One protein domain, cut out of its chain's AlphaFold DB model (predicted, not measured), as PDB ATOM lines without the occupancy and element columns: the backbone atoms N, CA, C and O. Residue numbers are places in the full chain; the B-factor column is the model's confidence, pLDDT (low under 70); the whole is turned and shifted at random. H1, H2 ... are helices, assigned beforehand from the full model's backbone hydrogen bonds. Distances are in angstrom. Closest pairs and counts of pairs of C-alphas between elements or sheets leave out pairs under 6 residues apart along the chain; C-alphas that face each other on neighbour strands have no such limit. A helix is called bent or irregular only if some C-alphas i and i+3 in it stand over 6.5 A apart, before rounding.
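Overview. This is residues 113 to 176 of the 183 residues of an uncharacterized protein of Jiulongibacter sediminis (UniProt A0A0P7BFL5). A long helix, H2, is bent into an arch, and a second long helix, H5, crosses beneath it near the bend, about perpendicular to both arms. The short helix H1 packs on the later part of H5 near one end of the body, the short helices H3 and H4 make a small turn at the other end, and residues 121 to 127, of which 125 to 127 belong to H2, stick out at the H1 end. The printed part has 64 residues with five named helices, in the order H1, H2, H3, H4, H5, and no named strand; the class is all helix. It is only just loose, close to compact, with a radius of gyration of the C-alphas of 13.0 A, and only just elongated, with spans of 41 by 20 by 16 A.

Arrangement. H1, residues 113 to 117, touches H5, residues 162 to 175, with residues 170 to 174 of H5 alone; the closest C-alphas are those of Asn 113 and Trp 174, 5.5 A apart. H2, residues 125 to 149, was assigned as one helix by its hydrogen bonds but is bent, with C-alphas 138 and 141 7.1 A apart. Its arms, H2a of residues 125 to 138 and H2b of residues 141 to 149, stand at a steep tilt of 51 degrees. H1 and H2a are close but not clearly touching, the closest C-alphas being those of Ala 115 and Tyr 128 at 7.3 A. H2a and H5 are close but not clearly touching and about perpendicular at 81 degrees; their closest C-alphas, those of Tyr 136 and Tyr 169, are 7.0 A apart. H2b touches H5, with residues 165 to 169 of H5 alone, about perpendicular at 76 degrees; the closest C-alphas are those of Ile 143 and Val 165, 6.9 A apart. H3, residues 152 to 155, and H4, residues 157 to 160, only just touch, and only at the corner by their link, with 3 pairs of C-alphas within 8 A; the closest are those of Ser 153 and Phe 159, 5.3 A apart. H4 and H2b are close but not clearly touching, with C-alphas 159 and 147 closest at 6.8 A. H1 is apart from H3 and H4. In H1, H2a, H2b and H5 every O i to N i+4 pair is within hydrogen-bond range; H3 and H4 are too short for such a pair.

Along the chain. H1 begins at C-alpha 113, at (127.803, 112.463, 82.220). H2a begins at C-alpha 125, at (124.993, 97.919, 82.175), and measures 20.3 A from first to last C-alpha; H2b measures 11.9 A. After H3 and H4, of four residues each, H5 measures 20.5 A and ends at C-alpha 175, at (128.241, 118.602, 87.608).

Size, cuts and confidence. The two C-alphas farthest apart are those of Gly 122 and Glu 154, 40.7 A. The printed part has no cut and no long link. Its mean pLDDT is 93.9, and no printed residue is under 70.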
ATOM      1  N   ASN A 113     126.621 111.660  81.904       92.69
ATOM      2  CA  ASN A 113     127.803 112.463  82.220       92.69
ATOM      3  C   ASN A 113     128.908 111.584  82.807       92.69
ATOM      4  O   ASN A 113     130.071 111.726  82.434       92.69
ATOM      5  N   VAL A 114     128.526 110.628  83.655       95.25
ATOM      6  CA  VAL A 114     129.446 109.634  84.214       95.25
ATOM      7  C   VAL A 114     129.964 108.717  83.107       95.25
ATOM      8  O   VAL A 114     131.172 108.574  82.963       95.25
ATOM      9  N   ALA A 115     129.093 108.196  82.239       95.38
ATOM     10  CA  ALA A 115     129.494 107.390  81.083       95.38
ATOM     11  C   ALA A 115     130.513 108.121  80.191       95.38
ATOM     12  O   ALA A 115     131.523 107.540  79.801       95.38
ATOM     13  N   GLN A 116     130.303 109.415  79.929       94.19
ATOM     14  CA  GLN A 116     131.262 110.235  79.183       94.19
ATOM     15  C   GLN A 116     132.601 110.389  79.912       94.19
ATOM     16  O   GLN A 116     133.644 110.259  79.272       94.19
ATOM     17  N   ALA A 117     132.591 110.634  81.226       94.50
ATOM     18  CA  ALA A 117     133.810 110.722  82.033       94.50
ATOM     19  C   ALA A 117     134.599 109.398  82.029       94.50
ATOM     20  O   ALA A 117     135.826 109.397  81.949       94.50
ATOM     21  N   LEU A 118     133.887 108.268  82.031       95.06
ATOM     22  CA  LEU A 118     134.443 106.916  81.932       95.06
ATOM     23  C   LEU A 118     134.848 106.518  80.501       95.06
ATOM     24  O   LEU A 118     135.390 105.429  80.306       95.06
ATOM     25  N   LYS A 119     134.575 107.363  79.494       93.94
ATOM     26  CA  LYS A 119     134.713 107.043  78.059       93.94
ATOM     27  C   LYS A 119     133.986 105.745  77.674       93.94
ATOM     28  O   LYS A 119     134.479 104.952  76.873       93.94
ATOM     29  N   TYR A 120     132.821 105.522  78.272       95.19
ATOM     30  CA  TYR A 120     131.949 104.391  77.998       95.19
ATOM     31  C   TYR A 120     130.859 104.791  76.996       95.19
ATOM     32  O   TYR A 120     130.122 105.752  77.215       95.19
ATOM     33  N   TYR A 121     130.750 104.028  75.906       93.38
ATOM     34  CA  TYR A 121     129.799 104.269  74.809       93.38
ATOM     35  C   TYR A 121     128.937 103.036  74.482       93.38
ATOM     36  O   TYR A 121     128.279 103.006  73.443       93.38
ATOM     37  N   GLY A 122     128.980 102.011  75.337       91.75
ATOM     38  CA  GLY A 122     128.231 100.768  75.166       91.75
ATOM     39  C   GLY A 122     126.788 100.844  75.673       91.75
ATOM     40  O   GLY A 122     126.301 101.894  76.099       91.75
ATOM     41  N   THR A 123     126.110  99.697  75.633       90.06
ATOM     42  CA  THR A 123     124.751  99.504  76.174       90.06
ATOM     43  C   THR A 123     124.676  98.470  77.301       90.06
ATOM     44  O   THR A 123     123.616  98.314  77.905       90.06
ATOM     45  N   ASP A 124     125.766  97.747  77.566       94.38
ATOM     46  CA  ASP A 124     125.865  96.760  78.640       94.38
ATOM     47  C   ASP A 124     126.029  97.434  80.013       94.38
ATOM     48  O   ASP A 124     127.050  98.058  80.320       94.38
ATOM     49  N   TYR A 125     125.005  97.307  80.852       95.75
ATOM     50  CA  TYR A 125     124.993  97.919  82.175       95.75
ATOM     51  C   TYR A 125     126.073  97.358  83.112       95.75
ATOM     52  O   TYR A 125     126.642  98.123  83.887       95.75
ATOM     53  N   ASN A 126     126.408  96.070  83.022       96.06
ATOM     54  CA  ASN A 126     127.442  95.473  83.865       96.06
ATOM     55  C   ASN A 126     128.828  95.989  83.467       96.06
ATOM     56  O   ASN A 126     129.589  96.407  84.335       96.06
ATOM     57  N   GLU A 127     129.107  96.106  82.165       97.19
ATOM     58  CA  GLU A 127     130.356  96.704  81.675       97.19
ATOM     59  C   GLU A 127     130.513  98.162  82.145       97.19
ATOM     60  O   GLU A 127     131.601  98.591  82.544       97.19
ATOM     61  N   TYR A 128     129.421  98.937  82.135       97.69
ATOM     62  CA  TYR A 128     129.421 100.289  82.701       97.69
ATOM     63  C   TYR A 128     129.786 100.271  84.190       97.69
ATOM     64  O   TYR A 128     130.587 101.091  84.638       97.69
ATOM     65  N   CYS A 129     129.231  99.331  84.951       98.00
ATOM     66  CA  CYS A 129     129.446  99.230  86.391       98.00
ATOM     67  C   CYS A 129     130.865  98.798  86.749       98.00
ATOM     68  O   CYS A 129     131.439  99.334  87.695       98.00
ATOM     69  N   ASP A 130     131.473  97.920  85.957       97.88
ATOM     70  CA  ASP A 130     132.877  97.545  86.115       97.88
ATOM     71  C   ASP A 130     133.798  98.753  85.904       97.88
ATOM     72  O   ASP A 130     134.669  99.039  86.733       97.88
ATOM     73  N   LYS A 131     133.562  99.533  84.839       97.31
ATOM     74  CA  LYS A 131     134.307 100.778  84.580       97.31
ATOM     75  C   LYS A 131     134.086 101.815  85.676       97.31
ATOM     76  O   LYS A 131     135.037 102.485  86.084       97.31
ATOM     77  N   TRP A 132     132.850 101.941  86.151       97.88
ATOM     78  CA  TRP A 132     132.495 102.836  87.243       97.88
ATOM     79  C   TRP A 132     133.258 102.468  88.516       97.88
ATOM     80  O   TRP A 132     133.926 103.324  89.091       97.88
ATOM     81  N   ASN A 133     133.245 101.191  88.909       97.75
ATOM     82  CA  ASN A 133     133.934 100.702  90.104       97.75
ATOM     83  C   ASN A 133     135.446 100.915  90.014       97.75
ATOM     84  O   ASN A 133     136.059 101.380  90.975       97.75
ATOM     85  N   ALA A 134     136.046 100.618  88.859       96.38
ATOM     86  CA  ALA A 134     137.465 100.857  88.629       96.38
ATOM     87  C   ALA A 134     137.817 102.338  88.845       96.38
ATOM     88  O   ALA A 134     138.686 102.653  89.660       96.38
ATOM     89  N   LYS A 135     137.085 103.260  88.202       95.50
ATOM     90  CA  LYS A 135     137.389 104.691  88.319       95.50
ATOM     91  C   LYS A 135     137.048 105.263  89.695       95.50
ATOM     92  O   LYS A 135     137.782 106.114  90.196       95.50
ATOM     93  N   TYR A 136     135.972 104.799  90.325       96.56
ATOM     94  CA  TYR A 136     135.630 105.166  91.697       96.56
ATOM     95  C   TYR A 136     136.764 104.808  92.663       96.56
ATOM     96  O   TYR A 136     137.172 105.653  93.457       96.56
ATOM     97  N   ASN A 137     137.332 103.604  92.556       95.56
ATOM     98  CA  ASN A 137     138.423 103.164  93.425       95.56
ATOM     99  C   ASN A 137     139.688 104.028  93.295       95.56
ATOM    100  O   ASN A 137     140.361 104.264  94.296       95.56
ATOM    101  N   GLU A 138     139.978 104.561  92.106       93.00
ATOM    102  CA  GLU A 138     141.066 105.530  91.901       93.00
ATOM    103  C   GLU A 138     140.760 106.893  92.547       93.00
ATOM    104  O   GLU A 138     141.648 107.572  93.064       93.00
ATOM    105  N   CYS A 139     139.492 107.312  92.532       92.31
ATOM    106  CA  CYS A 139     139.081 108.657  92.937       92.31
ATOM    107  C   CYS A 139     138.662 108.763  94.411       92.31
ATOM    108  O   CYS A 139     138.703 109.861  94.976       92.31
ATOM    109  N   ARG A 140     138.265 107.653  95.052       93.38
ATOM    110  CA  ARG A 140     137.673 107.636  96.403       93.38
ATOM    111  C   ARG A 140     138.562 108.297  97.449       93.38
ATOM    112  O   ARG A 140     138.047 109.025  98.291       93.38
ATOM    113  N   VAL A 141     139.885 108.138  97.331       91.31
ATOM    114  CA  VAL A 141     140.873 108.726  98.251       91.31
ATOM    115  C   VAL A 141     140.716 110.246  98.325       91.31
ATOM    116  O   VAL A 141     140.629 110.803  99.417       91.31
ATOM    117  N   ARG A 142     140.560 110.923  97.179       90.25
ATOM    118  CA  ARG A 142     140.378 112.385  97.142       90.25
ATOM    119  C   ARG A 142     139.076 112.839  97.797       90.25
ATOM    120  O   ARG A 142     139.019 113.926  98.372       90.25
ATOM    121  N   ILE A 143     138.021 112.032  97.694       91.81
ATOM    122  CA  ILE A 143     136.730 112.332  98.326       91.81
ATOM    123  C   ILE A 143     136.866 112.191  99.845       91.81
ATOM    124  O   ILE A 143     136.503 113.113 100.579       91.81
ATOM    125  N   THR A 144     137.465 111.094 100.314       92.81
ATOM    126  CA  THR A 144     137.686 110.840 101.746       92.81
ATOM    127  C   THR A 144     138.655 111.836 102.382       92.81
ATOM    128  O   THR A 144     138.425 112.281 103.503       92.81
ATOM    129  N   GLU A 145     139.686 112.281 101.657       91.62
ATOM    130  CA  GLU A 145     140.564 113.375 102.095       91.62
ATOM    131  C   GLU A 145     139.788 114.683 102.269       91.62
ATOM    132  O   GLU A 145     140.038 115.431 103.214       91.62
ATOM    133  N   GLY A 146     138.822 114.960 101.386       90.19
ATOM    134  CA  GLY A 146     137.908 116.092 101.524       90.19
ATOM    135  C   GLY A 146     137.082 116.006 102.807       90.19
ATOM    136  O   GLY A 146     137.058 116.960 103.581       90.19
ATOM    137  N   ILE A 147     136.462 114.853 103.060       92.12
ATOM    138  CA  ILE A 147     135.675 114.592 104.274       92.12
ATOM    139  C   ILE A 147     136.524 114.806 105.535       92.12
ATOM    140  O   ILE A 147     136.127 115.569 106.418       92.12
ATOM    141  N   ALA A 148     137.719 114.211 105.585       92.88
ATOM    142  CA  ALA A 148     138.631 114.320 106.722       92.88
ATOM    143  C   ALA A 148     139.135 115.756 106.930       92.88
ATOM    144  O   ALA A 148     139.078 116.284 108.041       92.88
ATOM    145  N   LYS A 149     139.574 116.427 105.856       92.31
ATOM    146  CA  LYS A 149     140.094 117.801 105.903       92.31
ATOM    147  C   LYS A 149     139.092 118.788 106.498       92.31
ATOM    148  O   LYS A 149     139.495 119.713 107.198       92.31
ATOM    149  N   PHE A 150     137.809 118.616 106.189       91.81
ATOM    150  CA  PHE A 150     136.742 119.490 106.672       91.81
ATOM    151  C   PHE A 150     136.004 118.929 107.893       91.81
ATOM    152  O   PHE A 150     135.020 119.530 108.314       91.81
ATOM    153  N   ARG A 151     136.484 117.817 108.472       93.31
ATOM    154  CA  ARG A 151     135.900 117.153 109.652       93.31
ATOM    155  C   ARG A 151     134.394 116.895 109.490       93.31
ATOM    156  O   ARG A 151     133.640 116.980 110.453       93.31
ATOM    157  N   LEU A 152     133.945 116.582 108.269       93.00
ATOM    158  CA  LEU A 152     132.511 116.454 107.966       93.00
ATOM    159  C   LEU A 152     131.862 115.288 108.714       93.00
ATOM    160  O   LEU A 152     130.696 115.371 109.077       93.00
ATOM    161  N   SER A 153     132.622 114.240 109.023       91.94
ATOM    162  CA  SER A 153     132.128 113.107 109.805       91.94
ATOM    163  C   SER A 153     131.774 113.461 111.255       91.94
ATOM    164  O   SER A 153     131.091 112.690 111.918       91.94
ATOM    165  N   GLU A 154     132.243 114.608 111.763       94.06
ATOM    166  CA  GLU A 154     131.829 115.137 113.071       94.06
ATOM    167  C   GLU A 154     130.505 115.901 112.993       94.06
ATOM    168  O   GLU A 154     129.829 116.051 114.008       94.06
ATOM    169  N   LEU A 155     130.139 116.387 111.800       92.38
ATOM    170  CA  LEU A 155     128.841 117.003 111.543       92.38
ATOM    171  C   LEU A 155     127.756 115.930 111.428       92.38
ATOM    172  O   LEU A 155     126.708 116.057 112.053       92.38
ATOM    173  N   ASP A 156     128.015 114.887 110.636       94.75
ATOM    174  CA  ASP A 156     127.118 113.744 110.474       94.75
ATOM    175  C   ASP A 156     127.929 112.468 110.136       94.75
ATOM    176  O   ASP A 156     128.753 112.489 109.214       94.75
ATOM    177  N   PRO A 157     127.732 111.335 110.837       94.75
ATOM    178  CA  PRO A 157     128.417 110.080 110.526       94.75
ATOM    179  C   PRO A 157     128.196 109.558 109.100       94.75
ATOM    180  O   PRO A 157     129.029 108.788 108.616       94.75
ATOM    181  N   ILE A 158     127.136 109.992 108.406       95.19
ATOM    182  CA  ILE A 158     126.804 109.567 107.038       95.19
ATOM    183  C   ILE A 158     127.940 109.812 106.043       95.19
ATOM    184  O   ILE A 158     128.105 109.065 105.082       95.19
ATOM    185  N   PHE A 159     128.781 110.822 106.290       94.62
ATOM    186  CA  PHE A 159     129.945 111.111 105.453       94.62
ATOM    187  C   PHE A 159     130.978 109.970 105.446       94.62
ATOM    188  O   PHE A 159     131.800 109.915 104.535       94.62
ATOM    189  N   ASN A 160     130.933 109.052 106.417       92.75
ATOM    190  CA  ASN A 160     131.766 107.848 106.447       92.75
ATOM    191  C   ASN A 160     131.097 106.625 105.799       92.75
ATOM    192  O   ASN A 160     131.739 105.580 105.684       92.75
ATOM    193  N   GLU A 161     129.829 106.713 105.400       95.31
ATOM    194  CA  GLU A 161     129.133 105.588 104.784       95.31
ATOM    195  C   GLU A 161     129.594 105.411 103.331       95.31
ATOM    196  O   GLU A 161     129.575 106.344 102.526       95.31
ATOM    197  N   GLU A 162     130.008 104.191 102.970       95.06
ATOM    198  CA  GLU A 162     130.596 103.900 101.653       95.06
ATOM    199  C   GLU A 162     129.643 104.282 100.509       95.06
ATOM    200  O   GLU A 162     130.066 104.897  99.527       95.06
ATOM    201  N   TRP A 163     128.342 104.003 100.645       95.44
ATOM    202  CA  TRP A 163     127.359 104.402  99.636       95.44
ATOM    203  C   TRP A 163     127.292 105.923  99.460       95.44
ATOM    204  O   TRP A 163     127.111 106.400  98.339       95.44
ATOM    205  N   PHE A 164     127.484 106.703 100.529       95.19
ATOM    206  CA  PHE A 164     127.440 108.162 100.470       95.19
ATOM    207  C   PHE A 164     128.656 108.701  99.712       95.19
ATOM    208  O   PHE A 164     128.531 109.581  98.854       95.19
ATOM    209  N   VAL A 165     129.832 108.113  99.947       94.62
ATOM    210  CA  VAL A 165     131.056 108.422  99.192       94.62
ATOM    211  C   VAL A 165     130.886 108.053  97.714       94.62
ATOM    212  O   VAL A 165     131.217 108.859  96.839       94.62
ATOM    213  N   LYS A 166     130.311 106.880  97.414       95.25
ATOM    214  CA  LYS A 166     129.964 106.451  96.046       95.25
ATOM    215  C   LYS A 166     129.013 107.439  95.356       95.25
ATOM    216  O   LYS A 166     129.258 107.840  94.222       95.25
ATOM    217  N   ARG A 167     127.951 107.894  96.026       93.88
ATOM    218  CA  ARG A 167     127.016 108.876  95.444       93.88
ATOM    219  C   ARG A 167     127.625 110.263  95.289       93.88
ATOM    220  O   ARG A 167     127.331 110.954  94.315       93.88
ATOM    221  N   THR A 168     128.504 110.664  96.202       93.75
ATOM    222  CA  THR A 168     129.263 111.912  96.068       93.75
ATOM    223  C   THR A 168     130.119 111.891  94.801       93.75
ATOM    224  O   THR A 168     130.154 112.886  94.077       93.75
ATOM    225  N   TYR A 169     130.773 110.765  94.500       95.00
ATOM    226  CA  TYR A 169     131.516 110.589  93.249       95.00
ATOM    227  C   TYR A 169     130.629 110.840  92.021       95.00
ATOM    228  O   TYR A 169     130.996 111.634  91.152       95.00
ATOM    229  N   ASP A 170     129.430 110.251  91.989       94.44
ATOM    230  CA  ASP A 170     128.478 110.486  90.901       94.44
ATOM    231  C   ASP A 170     128.055 111.953  90.807       94.44
ATOM    232  O   ASP A 170     128.096 112.540  89.731       94.44
ATOM    233  N   GLN A 171     127.723 112.586  91.932       91.31
ATOM    234  CA  GLN A 171     127.330 113.997  91.975       91.31
ATOM    235  C   GLN A 171     128.428 114.937  91.483       91.31
ATOM    236  O   GLN A 171     128.130 115.935  90.821       91.31
ATOM    237  N   ILE A 172     129.691 114.641  91.785       92.25
ATOM    238  CA  ILE A 172     130.825 115.384  91.234       92.25
ATOM    239  C   ILE A 172     130.789 115.289  89.706       92.25
ATOM    240  O   ILE A 172     130.737 116.320  89.038       92.25
ATOM    241  N   LEU A 173     130.712 114.077  89.150       92.88
ATOM    242  CA  LEU A 173     130.729 113.861  87.700       92.88
ATOM    243  C   LEU A 173     129.473 114.356  86.973       92.88
ATOM    244  O   LEU A 173     129.554 114.747  85.808       92.88
ATOM    245  N   TRP A 174     128.316 114.397  87.636       90.88
ATOM    246  CA  TRP A 174     127.095 114.978  87.068       90.88
ATOM    247  C   TRP A 174     127.235 116.480  86.834       90.88
ATOM    248  O   TRP A 174     126.638 117.002  85.894       90.88
ATOM    249  N   ASN A 175     128.026 117.159  87.669       87.69
ATOM    250  CA  ASN A 175     128.241 118.602  87.608       87.69
ATOM    251  C   ASN A 175     129.516 118.991  86.853       87.69
ATOM    252  O   ASN A 175     129.531 120.018  86.178       87.69
ATOM    253  N   ASP A 176     130.566 118.181  86.950       89.12
ATOM    254  CA  ASP A 176     131.824 118.359  86.240       89.12
ATOM    255  C   ASP A 176     132.389 116.998  85.814       89.12
ATOM    256  O   ASP A 176     133.116 116.325  86.547       89.12
TER     257      ASP A 176